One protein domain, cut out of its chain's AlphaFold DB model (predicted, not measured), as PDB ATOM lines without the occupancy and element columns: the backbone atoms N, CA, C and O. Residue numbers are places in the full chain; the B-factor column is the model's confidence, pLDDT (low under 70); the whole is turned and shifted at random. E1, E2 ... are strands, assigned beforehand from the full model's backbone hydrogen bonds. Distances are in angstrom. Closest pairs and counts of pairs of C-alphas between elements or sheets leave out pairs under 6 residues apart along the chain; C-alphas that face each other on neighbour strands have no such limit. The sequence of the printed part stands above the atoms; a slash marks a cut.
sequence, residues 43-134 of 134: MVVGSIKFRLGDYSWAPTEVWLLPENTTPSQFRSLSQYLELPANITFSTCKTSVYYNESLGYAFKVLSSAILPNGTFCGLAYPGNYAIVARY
ATOM      1  N   MET A  43       1.102 -22.296  25.921       86.25
ATOM      2  CA  MET A  43       2.303 -22.192  26.741       86.25
ATOM      3  C   MET A  43       3.542 -22.127  25.848       86.25
ATOM      4  O   MET A  43       3.666 -22.879  24.885       86.25
ATOM      5  N   VAL A  44       4.483 -21.259  26.203       85.25
ATOM      6  CA  VAL A  44       5.832 -21.212  25.643       85.25
ATOM      7  C   VAL A  44       6.838 -21.415  26.766       85.25
ATOM      8  O   VAL A  44       6.822 -20.712  27.775       85.25
ATOM      9  N   VAL A  45       7.730 -22.384  26.590       86.81
ATOM     10  CA  VAL A  45       8.861 -22.613  27.490       86.81
ATOM     11  C   VAL A  45      10.129 -22.293  26.723       86.81
ATOM     12  O   VAL A  45      10.309 -22.723  25.584       86.81
ATOM     13  N   GLY A  46      11.009 -21.515  27.335       86.19
ATOM     14  CA  GLY A  46      12.252 -21.101  26.704       86.19
ATOM     15  C   GLY A  46      13.310 -20.745  27.728       86.19
ATOM     16  O   GLY A  46      13.072 -20.766  28.933       86.19
ATOM     17  N   SER A  47      14.500 -20.404  27.241       90.69
ATOM     18  CA  SER A  47      15.590 -19.901  28.071       90.69
ATOM     19  C   SER A  47      16.237 -18.701  27.396       90.69
ATOM     20  O   SER A  47      16.601 -18.764  26.223       90.69
ATOM     21  N   ILE A  48      16.360 -17.598  28.134       89.88
ATOM     22  CA  ILE A  48      17.029 -16.375  27.689       89.88
ATOM     23  C   ILE A  48      18.059 -15.987  28.743       89.88
ATOM     24  O   ILE A  48      17.750 -15.907  29.928       89.88
ATOM     25  N   LYS A  49      19.288 -15.704  28.309       91.25
ATOM     26  CA  LYS A  49      20.344 -15.144  29.157       91.25
ATOM     27  C   LYS A  49      20.994 -13.964  28.463       91.25
ATOM     28  O   LYS A  49      21.322 -14.045  27.279       91.25
ATOM     29  N   PHE A  50      21.257 -12.913  29.224       88.12
ATOM     30  CA  PHE A  50      22.166 -11.859  28.804       88.12
ATOM     31  C   PHE A  50      23.601 -12.270  29.128       88.12
ATOM     32  O   PHE A  50      23.840 -12.991  30.102       88.12
ATOM     33  N   ARG A  51      24.557 -11.853  28.292       92.56
ATOM     34  CA  ARG A  51      25.983 -12.148  28.476       92.56
ATOM     35  C   ARG A  51      26.819 -10.903  28.213       92.56
ATOM     36  O   ARG A  51      26.577 -10.199  27.236       92.56
ATOM     37  N   LEU A  52      27.816 -10.672  29.061       88.19
ATOM     38  CA  LEU A  52      28.835  -9.637  28.899       88.19
ATOM     39  C   LEU A  52      30.192 -10.235  29.285       88.19
ATOM     40  O   LEU A  52      30.495 -10.385  30.466       88.19
ATOM     41  N   GLY A  53      30.989 -10.621  28.284       92.25
ATOM     42  CA  GLY A  53      32.178 -11.447  28.514       92.25
ATOM     43  C   GLY A  53      31.795 -12.769  29.186       92.25
ATOM     44  O   GLY A  53      30.915 -13.478  28.692       92.25
ATOM     45  N   ASP A  54      32.403 -13.051  30.338       93.56
ATOM     46  CA  ASP A  54      32.133 -14.253  31.139       93.56
ATOM     47  C   ASP A  54      30.943 -14.099  32.101       93.56
ATOM     48  O   ASP A  54      30.468 -15.081  32.676       93.56
ATOM     49  N   TYR A  55      30.415 -12.883  32.263       88.06
ATOM     50  CA  TYR A  55      29.234 -12.641  33.087       88.06
ATOM     51  C   TYR A  55      27.973 -13.046  32.330       88.06
ATOM     52  O   TYR A  55      27.794 -12.705  31.158       88.06
ATOM     53  N   SER A  56      27.062 -13.740  33.012       90.94
ATOM     54  CA  SER A  56      25.730 -14.037  32.487       90.94
ATOM     55  C   SER A  56      24.675 -13.859  33.560       90.94
ATOM     56  O   SER A  56      24.913 -14.214  34.714       90.94
ATOM     57  N   TRP A  57      23.511 -13.352  33.175       92.50
ATOM     58  CA  TRP A  57      22.394 -13.156  34.089       92.50
ATOM     59  C   TRP A  57      21.058 -13.398  33.384       92.50
ATOM     60  O   TRP A  57      20.955 -13.335  32.153       92.50
ATOM     61  N   ALA A  58      20.044 -13.732  34.178       91.94
ATOM     62  CA  ALA A  58      18.683 -13.933  33.704       91.94
ATOM     63  C   ALA A  58      17.979 -12.583  33.460       91.94
ATOM     64  O   ALA A  58      18.305 -11.595  34.127       91.94
ATOM     65  N   PRO A  59      17.013 -12.517  32.531       91.75
ATOM     66  CA  PRO A  59      16.149 -11.352  32.402       91.75
ATOM     67  C   PRO A  59      15.300 -11.127  33.658       91.75
ATOM     68  O   PRO A  59      14.951 -12.072  34.366       91.75
ATOM     69  N   THR A  60      14.942  -9.869  33.911       91.94
ATOM     70  CA  THR A  60      14.005  -9.476  34.975       91.94
ATOM     71  C   THR A  60      12.554  -9.504  34.498       91.94
ATOM     72  O   THR A  60      11.640  -9.667  35.304       91.94
ATOM     73  N   GLU A  61      12.324  -9.403  33.189       92.69
ATOM     74  CA  GLU A  61      11.022  -9.646  32.574       92.69
ATOM     75  C   GLU A  61      11.166 -10.192  31.149       92.69
ATOM     76  O   GLU A  61      12.083  -9.828  30.407       92.69
ATOM     77  N   VAL A  62      10.231 -11.060  30.756       94.75
ATOM     78  CA  VAL A  62      10.081 -11.549  29.380       94.75
ATOM     79  C   VAL A  62       8.673 -11.224  28.908       94.75
ATOM     80  O   VAL A  62       7.692 -11.585  29.551       94.75
ATOM     81  N   TRP A  63       8.572 -10.534  27.781       96.00
ATOM     82  CA  TRP A  63       7.319 -10.141  27.161       96.00
ATOM     83  C   TRP A  63       7.015 -11.000  25.940       96.00
ATOM     84  O   TRP A  63       7.900 -11.257  25.124       96.00
ATOM     85  N   LEU A  64       5.746 -11.367  25.796       95.62
ATOM     86  CA  LEU A  64       5.139 -11.879  24.574       95.62
ATOM     87  C   LEU A  64       4.266 -10.752  24.017       95.62
ATOM     88  O   LEU A  64       3.218 -10.422  24.579       95.62
ATOM     89  N   LEU A  65       4.746 -10.106  22.959       94.69
ATOM     90  CA  LEU A  65       4.124  -8.922  22.367       94.69
ATOM     91  C   LEU A  65       3.602  -9.254  20.976       94.69
ATOM     92  O   LEU A  65       4.317  -9.933  20.243       94.69
ATOM     93  N   PRO A  66       2.436  -8.742  20.560       92.88
ATOM     94  CA  PRO A  66       2.082  -8.721  19.147       92.88
ATOM     95  C   PRO A  66       3.239  -8.157  18.311       92.88
ATOM     96  O   PRO A  66       3.953  -7.248  18.756       92.88
ATOM     97  N   GLU A  67       3.453  -8.705  17.118       87.62
ATOM     98  CA  GLU A  67       4.553  -8.283  16.248       87.62
ATOM     99  C   GLU A  67       4.552  -6.762  16.023       87.62
ATOM    100  O   GLU A  67       3.504  -6.134  15.888       87.62
ATOM    101  N   ASN A  68       5.745  -6.162  15.965       88.81
ATOM    102  CA  ASN A  68       5.941  -4.721  15.753       88.81
ATOM    103  C   ASN A  68       5.336  -3.809  16.840       88.81
ATOM    104  O   ASN A  68       5.079  -2.631  16.587       88.81
ATOM    105  N   THR A  69       5.140  -4.320  18.058       93.81
ATOM    106  CA  THR A  69       4.687  -3.525  19.208       93.81
ATOM    107  C   THR A  69       5.724  -3.472  20.332       93.81
ATOM    108  O   THR A  69       6.745  -4.162  20.320       93.81
ATOM    109  N   THR A  70       5.483  -2.605  21.312       94.12
ATOM    110  CA  THR A  70       6.345  -2.359  22.470       94.12
ATOM    111  C   THR A  70       5.525  -2.370  23.764       94.12
ATOM    112  O   THR A  70       4.356  -1.980  23.751       94.12
ATOM    113  N   PRO A  71       6.122  -2.736  24.916       93.19
ATOM    114  CA  PRO A  71       5.391  -2.836  26.183       93.19
ATOM    115  C   PRO A  71       4.652  -1.564  26.616       93.19
ATOM    116  O   PRO A  71       3.583  -1.649  27.210       93.19
ATOM    117  N   SER A  72       5.179  -0.378  26.293       95.56
ATOM    118  CA  SER A  72       4.566   0.911  26.653       95.56
ATOM    119  C   SER A  72       3.218   1.168  25.979       95.56
ATOM    120  O   SER A  72       2.503   2.078  26.385       95.56
ATOM    121  N   GLN A  73       2.867   0.394  24.950       96.50
ATOM    122  CA  GLN A  73       1.593   0.526  24.247       96.50
ATOM    123  C   GLN A  73       0.452  -0.219  24.947       96.50
ATOM    124  O   GLN A  73      -0.697  -0.046  24.552       96.50
ATOM    125  N   PHE A  74       0.725  -1.027  25.973       96.62
ATOM    126  CA  PHE A  74      -0.290  -1.850  26.624       96.62
ATOM    127  C   PHE A  74      -0.500  -1.439  28.082       96.62
ATOM    128  O   PHE A  74       0.449  -1.172  28.821       96.62
ATOM    129  N   ARG A  75      -1.763  -1.436  28.521       95.94
ATOM    130  CA  ARG A  75      -2.145  -1.217  29.923       95.94
ATOM    131  C   ARG A  75      -2.288  -2.551  30.648       95.94
ATOM    132  O   ARG A  75      -2.816  -3.504  30.083       95.94
ATOM    133  N   SER A  76      -1.829  -2.622  31.897       92.62
ATOM    134  CA  SER A  76      -2.030  -3.809  32.742       92.62
ATOM    135  C   SER A  76      -3.519  -4.012  33.019       92.62
ATOM    136  O   SER A  76      -4.218  -3.043  33.318       92.62
ATOM    137  N   LEU A  77      -3.992  -5.259  32.963       89.44
ATOM    138  CA  LEU A  77      -5.359  -5.619  33.356       89.44
ATOM    139  C   LEU A  77      -5.468  -6.115  34.807       89.44
ATOM    140  O   LEU A  77      -6.557  -6.486  35.233       89.44
ATOM    141  N   SER A  78      -4.368  -6.155  35.569       88.88
ATOM    142  CA  SER A  78      -4.314  -6.769  36.914       88.88
ATOM    143  C   SER A  78      -4.783  -8.235  36.949       88.88
ATOM    144  O   SER A  78      -5.159  -8.754  37.998       88.88
ATOM    145  N   GLN A  79      -4.742  -8.906  35.798       89.06
ATOM    146  CA  GLN A  79      -5.111 -10.303  35.598       89.06
ATOM    147  C   GLN A  79      -3.875 -11.119  35.229       89.06
ATOM    148  O   GLN A  79      -2.879 -10.583  34.732       89.06
ATOM    149  N   TYR A  80      -3.953 -12.428  35.460       91.50
ATOM    150  CA  TYR A  80      -2.880 -13.362  35.154       91.50
ATOM    151  C   TYR A  80      -3.463 -14.631  34.543       91.50
ATOM    152  O   TYR A  80      -4.519 -15.092  34.970       91.50
ATOM    153  N   LEU A  81      -2.745 -15.197  33.579       90.62
ATOM    154  CA  LEU A  81      -2.894 -16.593  33.187       90.62
ATOM    155  C   LEU A  81      -1.992 -17.413  34.107       90.62
ATOM    156  O   LEU A  81      -0.841 -17.016  34.326       90.62
ATOM    157  N   GLU A  82      -2.484 -18.522  34.657       88.38
ATOM    158  CA  GLU A  82      -1.636 -19.424  35.435       88.38
ATOM    159  C   GLU A  82      -1.977 -20.898  35.226       88.38
ATOM    160  O   GLU A  82      -3.144 -21.263  35.075       88.38
ATOM    161  N   LEU A  83      -0.939 -21.735  35.231       83.12
ATOM    162  CA  LEU A  83      -1.086 -23.177  35.360       83.12
ATOM    163  C   LEU A  83      -0.959 -23.586  36.834       83.12
ATOM    164  O   LEU A  83      -0.102 -23.049  37.547       83.12
ATOM    165  N   PRO A  84      -1.763 -24.562  37.287       72.31
ATOM    166  CA  PRO A  84      -1.649 -25.132  38.620       72.31
ATOM    167  C   PRO A  84      -0.233 -25.648  38.930       72.31
ATOM    168  O   PRO A  84       0.409 -26.296  38.101       72.31
ATOM    169  N   ALA A  85       0.245 -25.411  40.156       69.19
ATOM    170  CA  ALA A  85       1.603 -25.774  40.583       69.19
ATOM    171  C   ALA A  85       1.896 -27.288  40.552       69.19
ATOM    172  O   ALA A  85       3.051 -27.694  40.564       69.19
ATOM    173  N   ASN A  86       0.863 -28.129  40.508       68.12
ATOM    174  CA  ASN A  86       0.974 -29.583  40.399       68.12
ATOM    175  C   ASN A  86       1.297 -30.080  38.978       68.12
ATOM    176  O   ASN A  86       1.540 -31.271  38.819       68.12
ATOM    177  N   ILE A  87       1.291 -29.203  37.968       66.75
ATOM    178  CA  ILE A  87       1.486 -29.580  36.557       66.75
ATOM    179  C   ILE A  87       2.879 -29.181  36.044       66.75
ATOM    180  O   ILE A  87       3.426 -29.836  35.161       66.75
ATOM    181  N   THR A  88       3.497 -28.138  36.603       63.91
ATOM    182  CA  THR A  88       4.770 -27.582  36.112       63.91
ATOM    183  C   THR A  88       5.804 -27.406  37.231       63.91
ATOM    184  O   THR A  88       5.455 -27.269  38.397       63.91
ATOM    185  N   PHE A  89       7.098 -27.369  36.879       54.50
ATOM    186  CA  PHE A  89       8.243 -27.237  37.812       54.50
ATOM    187  C   PHE A  89       8.206 -25.979  38.708       54.50
ATOM    188  O   PHE A  89       8.887 -25.910  39.729       54.50
ATOM    189  N   SER A  90       7.412 -24.985  38.315       64.06
ATOM    190  CA  SER A  90       7.035 -23.781  39.060       64.06
ATOM    191  C   SER A  90       5.653 -23.346  38.579       64.06
ATOM    192  O   SER A  90       5.309 -23.667  37.441       64.06
ATOM    193  N   THR A  91       4.882 -22.579  39.357       71.25
ATOM    194  CA  THR A  91       3.615 -21.991  38.882       71.25
ATOM    195  C   THR A  91       3.891 -21.138  37.640       71.25
ATOM    196  O   THR A  91       4.460 -20.049  37.743       71.25
ATOM    197  N   CYS A  92       3.556 -21.645  36.450       84.50
ATOM    198  CA  CYS A  92       3.722 -20.890  35.214       84.50
ATOM    199  C   CYS A  92       2.674 -19.786  35.220       84.50
ATOM    200  O   CYS A  92       1.489 -20.071  35.089       84.50
ATOM    201  N   LYS A  93       3.104 -18.545  35.457       89.81
ATOM    202  CA  LYS A  93       2.218 -17.403  35.666       89.81
ATOM    203  C   LYS A  93       2.637 -16.239  34.790       89.81
ATOM    204  O   LYS A  93       3.805 -15.855  34.762       89.81
ATOM    205  N   THR A  94       1.678 -15.654  34.087       93.62
ATOM    206  CA  THR A  94       1.939 -14.572  33.138       93.62
ATOM    207  C   THR A  94       0.905 -13.467  33.295       93.62
ATOM    208  O   THR A  94      -0.296 -13.719  33.279       93.62
ATOM    209  N   SER A  95       1.367 -12.232  33.487       95.62
ATOM    210  CA  SER A  95       0.514 -11.047  33.605       95.62
ATOM    211  C   SER A  95      -0.091 -10.664  32.262       95.62
ATOM    212  O   SER A  95       0.615 -10.658  31.253       95.62
ATOM    213  N   VAL A  96      -1.363 -10.270  32.273       95.94
ATOM    214  CA  VAL A  96      -2.103  -9.872  31.072       95.94
ATOM    215  C   VAL A  96      -2.129  -8.353  30.931       95.94
ATOM    216  O   VAL A  96      -2.491  -7.614  31.853       95.94
ATOM    217  N   TYR A  97      -1.770  -7.898  29.738       97.12
ATOM    218  CA  TYR A  97      -1.803  -6.513  29.305       97.12
ATOM    219  C   TYR A  97      -2.687  -6.389  28.065       97.12
ATOM    220  O   TYR A  97      -2.817  -7.333  27.287       97.12
ATOM    221  N   TYR A  98      -3.302  -5.226  27.874       95.88
ATOM    222  CA  TYR A  98      -4.255  -5.007  26.792       95.88
ATOM    223  C   TYR A  98      -4.113  -3.626  26.168       95.88
ATOM    224  O   TYR A  98      -3.775  -2.646  26.833       95.88
ATOM    225  N   ASN A  99      -4.410  -3.557  24.881       96.81
ATOM    226  CA  ASN A  99      -4.600  -2.342  24.116       96.81
ATOM    227  C   ASN A  99      -5.807  -2.558  23.192       96.81
ATOM    228  O   ASN A  99      -5.913  -3.595  22.547       96.81
ATOM    229  N   GLU A 100      -6.695  -1.569  23.108       92.12
ATOM    230  CA  GLU A 100      -7.945  -1.677  22.340       92.12
ATOM    231  C   GLU A 100      -7.729  -1.919  20.839       92.12
ATOM    232  O   GLU A 100      -8.533  -2.606  20.217       92.12
ATOM    233  N   SER A 101      -6.631  -1.417  20.270       94.44
ATOM    234  CA  SER A 101      -6.304  -1.550  18.845       94.44
ATOM    235  C   SER A 101      -5.320  -2.682  18.542       94.44
ATOM    236  O   SER A 101      -5.274  -3.156  17.411       94.44
ATOM    237  N   LEU A 102      -4.496  -3.084  19.515       92.88
ATOM    238  CA  LEU A 102      -3.397  -4.044  19.318       92.88
ATOM    239  C   LEU A 102      -3.658  -5.411  19.968       92.88
ATOM    240  O   LEU A 102      -2.877  -6.339  19.773       92.88
ATOM    241  N   GLY A 103      -4.732  -5.545  20.749       92.88
ATOM    242  CA  GLY A 103      -5.081  -6.777  21.449       92.88
ATOM    243  C   GLY A 103      -4.285  -6.980  22.740       92.88
ATOM    244  O   GLY A 103      -4.048  -6.040  23.502       92.88
ATOM    245  N   TYR A 104      -3.911  -8.230  23.014       95.50
ATOM    246  CA  TYR A 104      -3.279  -8.634  24.270       95.50
ATOM    247  C   TYR A 104      -1.760  -8.764  24.155       95.50
ATOM    248  O   TYR A 104      -1.230  -9.241  23.153       95.50
ATOM    249  N   ALA A 105      -1.080  -8.400  25.236       96.50
ATOM    250  CA  ALA A 105       0.330  -8.661  25.478       96.50
ATOM    251  C   ALA A 105       0.485  -9.381  26.819       96.50
ATOM    252  O   ALA A 105      -0.344  -9.231  27.720       96.50
ATOM    253  N   PHE A 106       1.565 -10.140  26.972       96.81
ATOM    254  CA  PHE A 106       1.774 -10.966  28.155       96.81
ATOM    255  C   PHE A 106       3.169 -10.753  28.718       96.81
ATOM    256  O   PHE A 106       4.131 -10.623  27.964       96.81
ATOM    257  N   LYS A 107       3.289 -10.712  30.045       96.75
ATOM    258  CA  LYS A 107       4.577 -10.558  30.727       96.75
ATOM    259  C   LYS A 107       4.821 -11.671  31.735       96.75
ATOM    260  O   LYS A 107       4.042 -11.859  32.667       96.75
ATOM    261  N   VAL A 108       5.964 -12.330  31.599       95.12
ATOM    262  CA  VAL A 108       6.564 -13.193  32.616       95.12
ATOM    263  C   VAL A 108       7.438 -12.326  33.521       95.12
ATOM    264  O   VAL A 108       8.350 -11.644  33.051       95.12
ATOM    265  N   LEU A 109       7.121 -12.314  34.815       90.56
ATOM    266  CA  LEU A 109       7.846 -11.545  35.830       90.56
ATOM    267  C   LEU A 109       9.094 -12.297  36.304       90.56
ATOM    268  O   LEU A 109       9.130 -13.523  36.245       90.56
ATOM    269  N   SER A 110      10.070 -11.574  36.860       89.88
ATOM    270  CA  SER A 110      11.307 -12.135  37.431       89.88
ATOM    271  C   SER A 110      11.074 -13.290  38.401       89.88
ATOM    272  O   SER A 110      11.844 -14.242  38.411       89.88
ATOM    273  N   SER A 111       9.990 -13.252  39.182       89.00
ATOM    274  CA  SER A 111       9.626 -14.319  40.121       89.00
ATOM    275  C   SER A 111       9.291 -15.657  39.452       89.00
ATOM    276  O   SER A 111       9.338 -16.688  40.116       89.00
ATOM    277  N   ALA A 112       8.961 -15.648  38.159       88.50
ATOM    278  CA  ALA A 112       8.666 -16.824  37.343       88.50
ATOM    279  C   ALA A 112       9.801 -17.160  36.350       88.50
ATOM    280  O   ALA A 112       9.630 -18.019  35.483       88.50
ATOM    281  N   ILE A 113      10.955 -16.489  36.460       90.62
ATOM    282  CA  ILE A 113      12.147 -16.733  35.643       90.62
ATOM    283  C   ILE A 113      13.204 -17.384  36.536       90.62
ATOM    284  O   ILE A 113      13.631 -16.822  37.545       90.62
ATOM    285  N   LEU A 114      13.639 -18.588  36.170       90.31
ATOM    286  CA  LEU A 114      14.665 -19.311  36.917       90.31
ATOM    287  C   LEU A 114      16.027 -18.598  36.812       90.31
ATOM    288  O   LEU A 114      16.307 -17.945  35.803       90.31
ATOM    289  N   PRO A 115      16.948 -18.793  37.777       89.94
ATOM    290  CA  PRO A 115      18.285 -18.184  37.735       89.94
ATOM    291  C   PRO A 115      19.090 -18.518  36.470       89.94
ATOM    292  O   PRO A 115      19.970 -17.766  36.056       89.94
ATOM    293  N   ASN A 116      18.785 -19.647  35.825       89.38
ATOM    294  CA  ASN A 116      19.381 -20.047  34.553       89.38
ATOM    295  C   ASN A 116      18.682 -19.420  33.325       89.38
ATOM    296  O   ASN A 116      18.941 -19.863  32.210       89.38
ATOM    297  N   GLY A 117      17.806 -18.431  33.500       88.50
ATOM    298  CA  GLY A 117      17.103 -17.747  32.414       88.50
ATOM    299  C   GLY A 117      15.933 -18.523  31.813       88.50
ATOM    300  O   GLY A 117      15.327 -18.057  30.850       88.50
ATOM    301  N   THR A 118      15.625 -19.710  32.340       91.38
ATOM    302  CA  THR A 118      14.469 -20.498  31.895       91.38
ATOM    303  C   THR A 118      13.185 -19.830  32.359       91.38
ATOM    304  O   THR A 118      13.079 -19.428  33.516       91.38
ATOM    305  N   PHE A 119      12.209 -19.729  31.468       90.12
ATOM    306  CA  PHE A 119      10.913 -19.132  31.748       90.12
ATOM    307  C   PHE A 119       9.792 -19.982  31.151       90.12
ATOM    308  O   PHE A 119       9.996 -20.740  30.199       90.12
ATOM    309  N   CYS A 120       8.599 -19.809  31.711       89.00
ATOM    310  CA  CYS A 120       7.353 -20.308  31.155       89.00
ATOM    311  C   CYS A 120       6.395 -19.125  30.978       89.00
ATOM    312  O   CYS A 120       6.139 -18.384  31.927       89.00
ATOM    313  N   GLY A 121       5.927 -18.917  29.751       90.44
ATOM    314  CA  GLY A 121       4.964 -17.884  29.395       90.44
ATOM    315  C   GLY A 121       3.654 -18.498  28.925       90.44
ATOM    316  O   GLY A 121       3.661 -19.471  28.177       90.44
ATOM    317  N   LEU A 122       2.539 -17.914  29.341       92.00
ATOM    318  CA  LEU A 122       1.197 -18.249  28.880       92.00
ATOM    319  C   LEU A 122       0.645 -17.088  28.059       92.00
ATOM    320  O   LEU A 122       0.826 -15.924  28.425       92.00
ATOM    321  N   ALA A 123      -0.035 -17.398  26.962       92.81
ATOM    322  CA  ALA A 123      -0.624 -16.397  26.080       92.81
ATOM    323  C   ALA A 123      -1.848 -16.953  25.355       92.81
ATOM    324  O   ALA A 123      -1.924 -18.149  25.076       92.81
ATOM    325  N   TYR A 124      -2.787 -16.079  25.000       90.50
ATOM    326  CA  TYR A 124      -3.844 -16.443  24.055       90.50
ATOM    327  C   TYR A 124      -3.242 -16.816  22.684       90.50
ATOM    328  O   TYR A 124      -2.106 -16.437  22.396       90.50
ATOM    329  N   PRO A 125      -3.963 -17.571  21.835       86.19
ATOM    330  CA  PRO A 125      -3.478 -17.936  20.509       86.19
ATOM    331  C   PRO A 125      -3.111 -16.708  19.666       86.19
ATOM    332  O   PRO A 125      -3.872 -15.742  19.594       86.19
ATOM    333  N   GLY A 126      -1.955 -16.757  19.002       86.06
ATOM    334  CA  GLY A 126      -1.458 -15.644  18.195       86.06
ATOM    335  C   GLY A 126       0.030 -15.738  17.861       86.06
ATOM    336  O   GLY A 126       0.724 -16.665  18.275       86.06
ATOM    337  N   ASN A 127       0.521 -14.755  17.107       86.81
ATOM    338  CA  ASN A 127       1.942 -14.599  16.798       86.81
ATOM    339  C   ASN A 127       2.539 -13.514  17.685       86.81
ATOM    340  O   ASN A 127       2.033 -12.388  17.717       86.81
ATOM    341  N   TYR A 128       3.617 -13.855  18.384       90.12
ATOM    342  CA  TYR A 128       4.248 -12.966  19.346       90.12
ATOM    343  C   TYR A 128       5.742 -12.822  19.071       90.12
ATOM    344  O   TYR A 128       6.458 -13.795  18.838       90.12
ATOM    345  N   ALA A 129       6.232 -11.594  19.172       90.69
ATOM    346  CA  ALA A 129       7.637 -11.321  19.394       90.69
ATOM    347  C   ALA A 129       7.972 -11.560  20.871       90.69
ATOM    348  O   ALA A 129       7.268 -11.078  21.766       90.69
ATOM    349  N   ILE A 130       9.075 -12.264  21.124       91.94
ATOM    350  CA  ILE A 130       9.610 -12.436  22.478       91.94
ATOM    351  C   ILE A 130      10.627 -11.329  22.758       91.94
ATOM    352  O   ILE A 130      11.643 -11.218  22.070       91.94
ATOM    353  N   VAL A 131      10.369 -10.518  23.786       92.19
ATOM    354  CA  VAL A 131      11.243  -9.409  24.197       92.19
ATOM    355  C   VAL A 131      11.640  -9.574  25.658       92.19
ATOM    356  O   VAL A 131      10.805  -9.473  26.549       92.19
ATOM    357  N   ALA A 132      12.926  -9.781  25.917       91.38
ATOM    358  CA  ALA A 132      13.469  -9.846  27.270       91.38
ATOM    359  C   ALA A 132      14.064  -8.500  27.698       91.38
ATOM    360  O   ALA A 132      14.692  -7.813  26.889       91.38
ATOM    361  N   ARG A 133      13.908  -8.142  28.976       89.50
ATOM    362  CA  ARG A 133      14.559  -6.978  29.590       89.50
ATOM    363  C   ARG A 133      15.299  -7.365  30.865       89.50
ATOM    364  O   ARG A 133      15.011  -8.397  31.472       89.50
ATOM    365  N   TYR A 134      16.273  -6.533  31.216       83.06
ATOM    366  CA  TYR A 134      16.978  -6.550  32.492       83.06
ATOM    367  C   TYR A 134      16.588  -5.314  33.294       83.06
ATOM    368  O   TYR A 134      16.500  -4.234  32.667       83.06
TER     369      TYR A 134
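What this domain is: This is residues 43 to 134 of the 134 residues of an uncharacterized protein of Candidatus Aenigmarchaeota archaeon (UniProt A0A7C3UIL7). Look for a strongly twisted sheet of five strands, E5 to E9 without E8 but with E4, with the two-stranded ribbon E1-E8 over one face, E8 nearer to the sheet, and the small hairpin E2-E3 reaching away at one end. The 92 printed residues hold nine named strands, E1 to E9 in order, and no named helix: all strand. The sheets are antiparallel, the large one in order E5, E6, E7, E4, E9. The whole is compact, radius of gyration of the C-alphas 13.2 A, spanning 42 by 34 by 21 A.

Where its parts are: Find C-alpha 43 at (2.303, -22.192, 26.741), where E1, residues 43 to 47, begins; it runs on into E2, 50 to 52, at 11 degrees. Next come E3, 55 to 57, and E4, 61 to 66, 16.2 A long. E5, 75 to 82, 19.0 A, bends by 67 degrees at residue 78. E6, 93 to 99, measures 20.2 A; E7, 103 to 109, 19.9 A; E8, 118 to 123, 16.7 A. E9, 126 to 133, 21.5 A, ends at C-alpha 133 (14.559, -6.978, 29.590).

How they stand to each other: In the large sheet E5, E6 and E7 form a meander, each the antiparallel neighbour of the one before; with E4, neighbour of E7, they make a Greek key. Check N 77 and O 96, 3.0 A; N 97 and O 105, 2.8 A; N 64 and O 106, 2.8 A; and, for E4 with edge strand E9, N 63 and O 131, 2.8 A. E8's closest C-alphas to E7 are Gly 121 and Val 108, 5.9 A. E1 pairs with E8 through N 44 and O 121, 2.8 A, and is apart from E7. The hairpin E2 and E3 has N 52 and O 55 at 2.9 A.

The domain as a whole: The C-alphas of Asp 54 and Glu 100 are farthest apart, 42.9 A. The printed part has no cut and no long link. Residues 85 to 90 have pLDDT under 70.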